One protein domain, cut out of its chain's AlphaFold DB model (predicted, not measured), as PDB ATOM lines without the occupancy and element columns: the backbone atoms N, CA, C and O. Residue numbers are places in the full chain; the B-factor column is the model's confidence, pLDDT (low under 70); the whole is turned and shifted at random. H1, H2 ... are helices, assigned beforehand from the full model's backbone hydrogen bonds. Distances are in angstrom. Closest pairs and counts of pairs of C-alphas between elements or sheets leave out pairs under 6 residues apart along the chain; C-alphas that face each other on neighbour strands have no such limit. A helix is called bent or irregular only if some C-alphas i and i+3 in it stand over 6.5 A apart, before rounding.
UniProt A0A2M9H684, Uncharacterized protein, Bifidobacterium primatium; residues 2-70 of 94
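AT A GLANCE: This is residues 2 to 70 of the 94 residues of an uncharacterized protein of Bifidobacterium primatium (UniProt A0A2M9H684). Three helices are strung out in a loose, flat shape: the longest, H1, sticks out with its residues 2 to 9 as an arm, the short H2 turns crosswise after its end, and H3 lies apart from both at another corner. From the end of H3 a long stretch without a named element, residues 46 to 70, folds back toward the link between H2 and H3 and then runs on away from H3 to the last printed residue. The printed part has 69 residues with three named helices in the order H1, H2, H3 and no named strand; its class is all helix, though under half of its residues, 33 of 69, are in named elements. The whole is loose, with a radius of gyration of the C-alphas of 14.5 A, and its C-alphas span 46 by 34 by 17 A.

IN THESE COORDINATES: H1 takes residues 2 to 15, Gly 2 to Arg 15, and begins at C-alpha 2 at (-18.061, 5.082, 44.238). It is 20.5 A long from first to last C-alpha and ends at C-alpha 15 at (-17.709, -9.934, 30.278). After a tight link of 4 residues comes H2, residues 20 to 26, Ala 20 to Ala 26, which is 9.8 A long. A short link of 7 residues leads on to H3, residues 34 to 45, Gly 34 to Leu 45, which is 16.5 A long. H3 ends at C-alpha 45 at (-11.133, -27.461, 17.672). Residues 46 to 70 hold no named element; within them residues 56 to 58 are a short helical run without a name. The C-alpha of Trp 57 is at (-3.700, -10.399, 19.255), and the last printed C-alpha, that of Leu 70, is at (13.179, -1.906, 25.526).

HOW THE PARTS SIT: H1 and H2 touch only at the corner by their link, and they only just touch, with 3 pairs of C-alphas within 8 A. Their closest C-alphas are those of Leu 13 and Tyr 22, 6.1 A apart. H1 touches H2 with residues 13 to 14 alone. The lines of the two helices are about perpendicular, at 88 degrees, and their centres are 13.9 A apart. Residues 2 to 9, which belong to H1, stand free: no C-alpha 8 or more residues away along the chain is within 10 A of theirs. H3 touches no helix. H1 and H3 are apart, and H2 and H3 are apart too, though they follow each other along the chain. In H1, H2 and H3 every pair of backbone O of residue i and N of residue i+4 is within hydrogen-bond range. No helix is bent or irregular.

THE WHOLE: The two C-alphas farthest apart are those of Gly 2 and Leu 48, at 46.5 A, while the first and last printed C-alphas, those of Gly 2 and Leu 70, are 37.1 A apart. Without the residues that stand free, the body has 61 residues, spans 33 by 32 by 15 A and has a radius of gyration of 12.6 A. The C-alphas of residues 46 to 70 lie 6 to 23 A from the mean of all C-alphas. The printed part runs from residue 2 to residue 70 without a cut, in a full chain of 94 residues. Neither of the two links between helices is long. The mean pLDDT of the printed part is 83.2, and the model's confidence is low, under 70, at residues 64 to 70.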
ATOM      1  N   GLY A   2     -18.768   5.239  45.528       76.44
ATOM      2  CA  GLY A   2     -18.061   5.082  44.238       76.44
ATOM      3  C   GLY A   2     -17.416   3.712  43.951       76.44
ATOM      4  O   GLY A   2     -17.423   3.268  42.809       76.44
ATOM      5  N   TYR A   3     -16.894   3.010  44.964       79.56
ATOM      6  CA  TYR A   3     -16.162   1.747  44.755       79.56
ATOM      7  C   TYR A   3     -17.036   0.587  44.259       79.56
ATOM      8  O   TYR A   3     -16.578  -0.240  43.476       79.56
ATOM      9  N   GLN A   4     -18.293   0.535  44.698       87.81
ATOM     10  CA  GLN A   4     -19.222  -0.546  44.365       87.81
ATOM     11  C   GLN A   4     -19.658  -0.458  42.895       87.81
ATOM     12  O   GLN A   4     -19.570  -1.441  42.168       87.81
ATOM     13  N   LEU A   5     -19.972   0.757  42.432       88.75
ATOM     14  CA  LEU A   5     -20.273   1.040  41.028       88.75
ATOM     15  C   LEU A   5     -19.066   0.769  40.115       88.75
ATOM     16  O   LEU A   5     -19.213   0.168  39.054       88.75
ATOM     17  N   ALA A   6     -17.859   1.170  40.531       86.31
ATOM     18  CA  ALA A   6     -16.646   0.877  39.769       86.31
ATOM     19  C   ALA A   6     -16.446  -0.637  39.587       86.31
ATOM     20  O   ALA A   6     -16.116  -1.090  38.492       86.31
ATOM     21  N   TRP A   7     -16.690  -1.427  40.636       87.50
ATOM     22  CA  TRP A   7     -16.591  -2.885  40.575       87.50
ATOM     23  C   TRP A   7     -17.620  -3.514  39.628       87.50
ATOM     24  O   TRP A   7     -17.265  -4.384  38.832       87.50
ATOM     25  N   GLU A   8     -18.870  -3.053  39.660       91.31
ATOM     26  CA  GLU A   8     -19.927  -3.516  38.751       91.31
ATOM     27  C   GLU A   8     -19.595  -3.220  37.286       91.31
ATOM     28  O   GLU A   8     -19.626  -4.126  36.452       91.31
ATOM     29  N   LEU A   9     -19.160  -1.995  36.983       85.88
ATOM     30  CA  LEU A   9     -18.717  -1.616  35.637       85.88
ATOM     31  C   LEU A   9     -17.523  -2.455  35.166       85.88
ATOM     32  O   LEU A   9     -17.461  -2.857  34.006       85.88
ATOM     33  N   THR A  10     -16.588  -2.758  36.070       86.62
ATOM     34  CA  THR A  10     -15.427  -3.596  35.741       86.62
ATOM     35  C   THR A  10     -15.861  -5.023  35.398       86.62
ATOM     36  O   THR A  10     -15.299  -5.623  34.486       86.62
ATOM     37  N   ARG A  11     -16.885  -5.573  36.068       87.62
ATOM     38  CA  ARG A  11     -17.429  -6.904  35.738       87.62
ATOM     39  C   ARG A  11     -18.066  -6.941  34.356       87.62
ATOM     40  O   ARG A  11     -17.828  -7.902  33.632       87.62
ATOM     41  N   GLU A  12     -18.830  -5.918  33.988       87.81
ATOM     42  CA  GLU A  12     -19.429  -5.841  32.649       87.81
ATOM     43  C   GLU A  12     -18.356  -5.688  31.562       87.81
ATOM     44  O   GLU A  12     -18.366  -6.411  30.569       87.81
ATOM     45  N   LEU A  13     -17.344  -4.849  31.802       85.38
ATOM     46  CA  LEU A  13     -16.166  -4.730  30.934       85.38
ATOM     47  C   LEU A  13     -15.417  -6.053  30.754       85.38
ATOM     48  O   LEU A  13     -14.957  -6.364  29.658       85.38
ATOM     49  N   LEU A  14     -15.282  -6.835  31.826       85.69
ATOM     50  CA  LEU A  14     -14.636  -8.145  31.782       85.69
ATOM     51  C   LEU A  14     -15.494  -9.215  31.105       85.69
ATOM     52  O   LEU A  14     -14.945 -10.242  30.726       85.69
ATOM     53  N   ARG A  15     -16.803  -9.001  30.954       87.25
ATOM     54  CA  ARG A  15     -17.709  -9.934  30.278       87.25
ATOM     55  C   ARG A  15     -17.615  -9.811  28.760       87.25
ATOM     56  O   ARG A  15     -17.676 -10.825  28.065       87.25
ATOM     57  N   ASP A  16     -17.445  -8.592  28.254       85.81
ATOM     58  CA  ASP A  16     -17.233  -8.347  26.829       85.81
ATOM     59  C   ASP A  16     -15.746  -8.429  26.460       85.81
ATOM     60  O   ASP A  16     -15.006  -7.438  26.439       85.81
ATOM     61  N   HIS A  17     -15.327  -9.643  26.100       82.25
ATOM     62  CA  HIS A  17     -13.971  -9.942  25.638       82.25
ATOM     63  C   HIS A  17     -13.627  -9.353  24.259       82.25
ATOM     64  O   HIS A  17     -12.511  -9.558  23.777       82.25
ATOM     65  N   THR A  18     -14.562  -8.653  23.616       81.50
ATOM     66  CA  THR A  18     -14.367  -7.982  22.325       81.50
ATOM     67  C   THR A  18     -14.352  -6.462  22.449       81.50
ATOM     68  O   THR A  18     -14.218  -5.767  21.448       81.50
ATOM     69  N   SER A  19     -14.447  -5.917  23.663       85.06
ATOM     70  CA  SER A  19     -14.369  -4.473  23.877       85.06
ATOM     71  C   SER A  19     -12.924  -3.962  23.825       85.06
ATOM     72  O   SER A  19     -11.980  -4.622  24.272       85.06
ATOM     73  N   ALA A  20     -12.739  -2.730  23.338       84.50
ATOM     74  CA  ALA A  20     -11.425  -2.079  23.313       84.50
ATOM     75  C   ALA A  20     -10.835  -1.901  24.722       84.50
ATOM     76  O   ALA A  20      -9.629  -2.043  24.934       84.50
ATOM     77  N   SER A  21     -11.691  -1.633  25.708       85.06
ATOM     78  CA  SER A  21     -11.301  -1.516  27.112       85.06
ATOM     79  C   SER A  21     -10.820  -2.850  27.687       85.06
ATOM     80  O   SER A  21      -9.793  -2.879  28.366       85.06
ATOM     81  N   TYR A  22     -11.495  -3.963  27.373       86.62
ATOM     82  CA  TYR A  22     -11.010  -5.293  27.737       86.62
ATOM     83  C   TYR A  22      -9.671  -5.603  27.067       86.62
ATOM     84  O   TYR A  22      -8.731  -6.021  27.744       86.62
ATOM     85  N   ALA A  23      -9.550  -5.347  25.761       86.06
ATOM     86  CA  ALA A  23      -8.316  -5.569  25.012       86.06
ATOM     87  C   ALA A  23      -7.134  -4.790  25.619       86.06
ATOM     88  O   ALA A  23      -6.055  -5.354  25.816       86.06
ATOM     89  N   ALA A  24      -7.347  -3.529  26.009       84.50
ATOM     90  CA  ALA A  24      -6.337  -2.717  26.685       84.50
ATOM     91  C   ALA A  24      -5.917  -3.311  28.043       84.50
ATOM     92  O   ALA A  24      -4.720  -3.410  28.329       84.50
ATOM     93  N   LEU A  25      -6.878  -3.759  28.859       84.56
ATOM     94  CA  LEU A  25      -6.618  -4.374  30.169       84.56
ATOM     95  C   LEU A  25      -5.908  -5.727  30.053       84.56
ATOM     96  O   LEU A  25      -4.944  -5.994  30.773       84.56
ATOM     97  N   ALA A  26      -6.335  -6.567  29.112       85.12
ATOM     98  CA  ALA A  26      -5.696  -7.844  28.808       85.12
ATOM     99  C   ALA A  26      -4.327  -7.660  28.122       85.12
ATOM    100  O   ALA A  26      -3.536  -8.604  28.001       85.12
ATOM    101  N   GLY A  27      -4.015  -6.432  27.697       79.06
ATOM    102  CA  GLY A  27      -2.780  -6.075  27.023       79.06
ATOM    103  C   GLY A  27      -2.662  -6.752  25.665       79.06
ATOM    104  O   GLY A  27      -1.591  -7.283  25.356       79.06
ATOM    105  N   TRP A  28      -3.758  -6.792  24.918       85.81
ATOM    106  CA  TRP A  28      -3.798  -7.246  23.536       85.81
ATOM    107  C   TRP A  28      -3.247  -6.167  22.604       85.81
ATOM    108  O   TRP A  28      -3.296  -4.979  22.917       85.81
ATOM    109  N   ALA A  29      -2.718  -6.611  21.470       81.81
ATOM    110  CA  ALA A  29      -2.233  -5.747  20.394       81.81
ATOM    111  C   ALA A  29      -3.360  -4.910  19.778       81.81
ATOM    112  O   ALA A  29      -3.205  -3.736  19.455       81.81
ATOM    113  N   TYR A  30      -4.506  -5.564  19.599       84.88
ATOM    114  CA  TYR A  30      -5.690  -5.033  18.955       84.88
ATOM    115  C   TYR A  30      -6.931  -5.754  19.492       84.88
ATOM    116  O   TYR A  30      -6.830  -6.740  20.229       84.88
ATOM    117  N   THR A  31      -8.102  -5.253  19.114       87.94
ATOM    118  CA  THR A  31      -9.392  -5.804  19.533       87.94
ATOM    119  C   THR A  31      -9.964  -6.683  18.414       87.94
ATOM    120  O   THR A  31     -10.285  -6.140  17.358       87.94
ATOM    121  N   PRO A  32     -10.056  -8.015  18.591       87.00
ATOM    122  CA  PRO A  32     -10.581  -8.912  17.572       87.00
ATOM    123  C   PRO A  32     -12.093  -8.765  17.434       87.00
ATOM    124  O   PRO A  32     -12.809  -8.515  18.407       87.00
ATOM    125  N   THR A  33     -12.590  -8.995  16.225       88.81
ATOM    126  CA  THR A  33     -14.030  -9.117  15.997       88.81
ATOM    127  C   THR A  33     -14.561 -10.468  16.501       88.81
ATOM    128  O   THR A  33     -13.821 -11.445  16.672       88.81
ATOM    129  N   GLY A  34     -15.877 -10.560  16.718       87.00
ATOM    130  CA  GLY A  34     -16.522 -11.828  17.087       87.00
ATOM    131  C   GLY A  34     -16.326 -12.926  16.029       87.00
ATOM    132  O   GLY A  34     -16.098 -14.083  16.375       87.00
ATOM    133  N   ALA A  35     -16.329 -12.554  14.744       88.94
ATOM    134  CA  ALA A  35     -16.093 -13.476  13.634       88.94
ATOM    135  C   ALA A  35     -14.659 -14.033  13.631       88.94
ATOM    136  O   ALA A  35     -14.475 -15.241  13.482       88.94
ATOM    137  N   GLU A  36     -13.652 -13.182  13.858       89.50
ATOM    138  CA  GLU A  36     -12.260 -13.624  14.015       89.50
ATOM    139  C   GLU A  36     -12.114 -14.590  15.190       89.50
ATOM    140  O   GLU A  36     -11.488 -15.639  15.058       89.50
ATOM    141  N   THR A  37     -12.720 -14.270  16.333       88.00
ATOM    142  CA  THR A  37     -12.648 -15.126  17.526       88.00
ATOM    143  C   THR A  37     -13.217 -16.514  17.234       88.00
ATOM    144  O   THR A  37     -12.532 -17.511  17.455       88.00
ATOM    145  N   ALA A  38     -14.403 -16.576  16.623       90.50
ATOM    146  CA  ALA A  38     -15.035 -17.835  16.234       90.50
ATOM    147  C   ALA A  38     -14.213 -18.622  15.198       90.50
ATOM    148  O   ALA A  38     -14.144 -19.849  15.271       90.50
ATOM    149  N   MET A  39     -13.569 -17.941  14.244       92.81
ATOM    150  CA  MET A  39     -12.657 -18.575  13.287       92.81
ATOM    151  C   MET A  39     -11.484 -19.251  14.009       92.81
ATOM    152  O   MET A  39     -11.197 -20.418  13.753       92.81
ATOM    153  N   TRP A  40     -10.822 -18.549  14.930       90.38
ATOM    154  CA  TRP A  40      -9.693 -19.103  15.682       90.38
ATOM    155  C   TRP A  40     -10.109 -20.217  16.647       90.38
ATOM    156  O   TRP A  40      -9.351 -21.169  16.825       90.38
ATOM    157  N   ASP A  41     -11.304 -20.135  17.233       90.56
ATOM    158  CA  ASP A  41     -11.862 -21.205  18.066       90.56
ATOM    159  C   ASP A  41     -12.121 -22.474  17.241       90.56
ATOM    160  O   ASP A  41     -11.789 -23.572  17.684       90.56
ATOM    161  N   ARG A  42     -12.625 -22.342  16.006       92.50
ATOM    162  CA  ARG A  42     -12.768 -23.480  15.078       92.50
ATOM    163  C   ARG A  42     -11.424 -24.098  14.717       92.50
ATOM    164  O   ARG A  42     -11.279 -25.307  14.838       92.50
ATOM    165  N   LEU A  43     -10.425 -23.285  14.368       90.81
ATOM    166  CA  LEU A  43      -9.071 -23.780  14.080       90.81
ATOM    167  C   LEU A  43      -8.453 -24.523  15.275       90.81
ATOM    168  O   LEU A  43      -7.669 -25.454  15.090       90.81
ATOM    169  N   GLU A  44      -8.782 -24.109  16.503       90.50
ATOM    170  CA  GLU A  44      -8.362 -24.802  17.723       90.50
ATOM    171  C   GLU A  44      -9.043 -26.161  17.878       90.50
ATOM    172  O   GLU A  44      -8.368 -27.144  18.182       90.50
ATOM    173  N   LEU A  45     -10.354 -26.220  17.639       90.50
ATOM    174  CA  LEU A  45     -11.133 -27.461  17.672       90.50
ATOM    175  C   LEU A  45     -10.686 -28.448  16.588       90.50
ATOM    176  O   LEU A  45     -10.604 -29.645  16.845       90.50
ATOM    177  N   GLU A  46     -10.348 -27.944  15.404       90.94
ATOM    178  CA  GLU A  46      -9.838 -28.726  14.274       90.94
ATOM    179  C   GLU A  46      -8.367 -29.146  14.452       90.94
ATOM    180  O   GLU A  46      -7.826 -29.880  13.628       90.94
ATOM    181  N   GLY A  47      -7.694 -28.695  15.518       86.56
ATOM    182  CA  GLY A  47      -6.297 -29.040  15.797       86.56
ATOM    183  C   GLY A  47      -5.291 -28.432  14.814       86.56
ATOM    184  O   GLY A  47      -4.126 -28.822  14.801       86.56
ATOM    185  N   LEU A  48      -5.713 -27.454  14.008       85.50
ATOM    186  CA  LEU A  48      -4.874 -26.785  13.007       85.50
ATOM    187  C   LEU A  48      -3.924 -25.751  13.630       85.50
ATOM    188  O   LEU A  48      -2.994 -25.263  12.981       85.50
ATOM    189  N   LEU A  49      -4.129 -25.409  14.905       85.75
ATOM    190  CA  LEU A  49      -3.240 -24.508  15.629       85.75
ATOM    191  C   LEU A  49      -1.941 -25.200  16.038       85.75
ATOM    192  O   LEU A  49      -1.933 -26.134  16.834       85.75
ATOM    193  N   LYS A  50      -0.812 -24.611  15.623       80.12
ATOM    194  CA  LYS A  50       0.539 -25.007  16.071       80.12
ATOM    195  C   LYS A  50       0.705 -24.990  17.594       80.12
ATOM    196  O   LYS A  50       1.575 -25.669  18.131       80.12
ATOM    197  N   LYS A  51      -0.074 -24.160  18.292       82.56
ATOM    198  CA  LYS A  51      -0.044 -24.024  19.748       82.56
ATOM    199  C   LYS A  51      -1.461 -23.819  20.275       82.56
ATOM    200  O   LYS A  51      -2.161 -22.911  19.831       82.56
ATOM    201  N   ARG A  52      -1.843 -24.623  21.270       82.19
ATOM    202  CA  ARG A  52      -3.128 -24.501  21.971       82.19
ATOM    203  C   ARG A  52      -3.289 -23.102  22.570       82.19
ATOM    204  O   ARG A  52      -2.348 -22.571  23.170       82.19
ATOM    205  N   GLY A  53      -4.457 -22.497  22.378       82.38
ATOM    206  CA  GLY A  53      -4.764 -21.139  22.819       82.38
ATOM    207  C   GLY A  53      -3.957 -20.036  22.127       82.38
ATOM    208  O   GLY A  53      -3.940 -18.904  22.619       82.38
ATOM    209  N   TYR A  54      -3.262 -20.328  21.018       86.44
ATOM    210  CA  TYR A  54      -2.606 -19.283  20.235       86.44
ATOM    211  C   TYR A  54      -3.649 -18.333  19.654       86.44
ATOM    212  O   TYR A  54      -4.634 -18.767  19.059       86.44
ATOM    213  N   ARG A  55      -3.416 -17.031  19.831       87.19
ATOM    214  CA  ARG A  55      -4.199 -15.957  19.222       87.19
ATOM    215  C   ARG A  55      -3.236 -14.851  18.779       87.19
ATOM    216  O   ARG A  55      -2.420 -14.442  19.612       87.19
ATOM    217  N   PRO A  56      -3.333 -14.338  17.539       86.25
ATOM    218  CA  PRO A  56      -2.437 -13.291  17.041       86.25
ATOM    219  C   PRO A  56      -2.415 -12.042  17.929       86.25
ATOM    220  O   PRO A  56      -1.351 -11.566  18.306       86.25
ATOM    221  N   TRP A  57      -3.581 -11.573  18.379       85.25
ATOM    222  CA  TRP A  57      -3.700 -10.399  19.255       85.25
ATOM    223  C   TRP A  57      -3.142 -10.599  20.671       85.25
ATOM    224  O   TRP A  57      -2.921  -9.623  21.390       85.25
ATOM    225  N   LYS A  58      -2.905 -11.850  21.093       85.50
ATOM    226  CA  LYS A  58      -2.242 -12.183  22.368       85.50
ATOM    227  C   LYS A  58      -0.731 -12.367  22.209       85.50
ATOM    228  O   LYS A  58      -0.026 -12.489  23.216       85.50
ATOM    229  N   ASP A  59      -0.221 -12.417  20.979       83.38
ATOM    230  CA  ASP A  59       1.190 -12.659  20.709       83.38
ATOM    231  C   ASP A  59       2.027 -11.403  20.954       83.38
ATOM    232  O   ASP A  59       2.241 -10.572  20.081       83.38
ATOM    233  N   ARG A  60       2.566 -11.299  22.170       74.00
ATOM    234  CA  ARG A  60       3.424 -10.179  22.581       74.00
ATOM    235  C   ARG A  60       4.725 -10.057  21.794       74.00
ATOM    236  O   ARG A  60       5.374  -9.021  21.901       74.00
ATOM    237  N   ARG A  61       5.182 -11.122  21.130       74.31
ATOM    238  CA  ARG A  61       6.488 -11.119  20.454       74.31
ATOM    239  C   ARG A  61       6.422 -10.457  19.087       74.31
ATOM    240  O   ARG A  61       7.402  -9.844  18.694       74.31
ATOM    241  N   ASN A  62       5.283 -10.583  18.414       70.88
ATOM    242  CA  ASN A  62       5.069 -10.104  17.051       70.88
ATOM    243  C   ASN A  62       4.085  -8.925  16.991       70.88
ATOM    244  O   ASN A  62       3.596  -8.573  15.922       70.88
ATOM    245  N   ASP A  63       3.769  -8.338  18.143       72.06
ATOM    246  CA  ASP A  63       2.857  -7.209  18.257       72.06
ATOM    247  C   ASP A  63       3.551  -5.922  17.792       72.06
ATOM    248  O   ASP A  63       4.359  -5.341  18.515       72.06
ATOM    249  N   THR A  64       3.240  -5.494  16.568       67.88
ATOM    250  CA  THR A  64       3.778  -4.268  15.960       67.88
ATOM    251  C   THR A  64       3.145  -2.994  16.520       67.88
ATOM    252  O   THR A  64       3.737  -1.922  16.405       67.88
ATOM    253  N   LEU A  65       1.956  -3.095  17.121       69.12
ATOM    254  CA  LEU A  65       1.221  -1.968  17.700       69.12
ATOM    255  C   LEU A  65       1.672  -1.685  19.133       69.12
ATOM    256  O   LEU A  65       1.620  -0.543  19.598       69.12
ATOM    257  N   ARG A  66       2.177  -2.698  19.842       66.06
ATOM    258  CA  ARG A  66       2.899  -2.463  21.087       66.06
ATOM    259  C   ARG A  66       4.253  -1.853  20.801       66.06
ATOM    260  O   ARG A  66       5.138  -2.472  20.221       66.06
ATOM    261  N   ALA A  67       4.487  -0.698  21.415       62.28
ATOM    262  CA  ALA A  67       5.843  -0.276  21.700       62.28
ATOM    263  C   ALA A  67       6.541  -1.397  22.487       62.28
ATOM    264  O   ALA A  67       6.198  -1.665  23.649       62.28
ATOM    265  N   HIS A  68       7.528  -2.053  21.871       60.97
ATOM    266  CA  HIS A  68       8.499  -2.840  22.611       60.97
ATOM    267  C   HIS A  68       9.133  -1.888  23.622       60.97
ATOM    268  O   HIS A  68       9.978  -1.064  23.274       60.97
ATOM    269  N   ARG A  69       8.714  -1.962  24.892       58.62
ATOM    270  CA  ARG A  69       9.479  -1.341  25.971       58.62
ATOM    271  C   ARG A  69      10.797  -2.095  26.026       58.62
ATOM    272  O   ARG A  69      10.900  -3.117  26.703       58.62
ATOM    273  N   LEU A  70      11.783  -1.601  25.288       64.12
ATOM    274  CA  LEU A  70      13.179  -1.906  25.526       64.12
ATOM    275  C   LEU A  70      13.458  -1.391  26.939       64.12
ATOM    276  O   LEU A  70      13.657  -0.200  27.163       64.12
TER     277      LEU A  70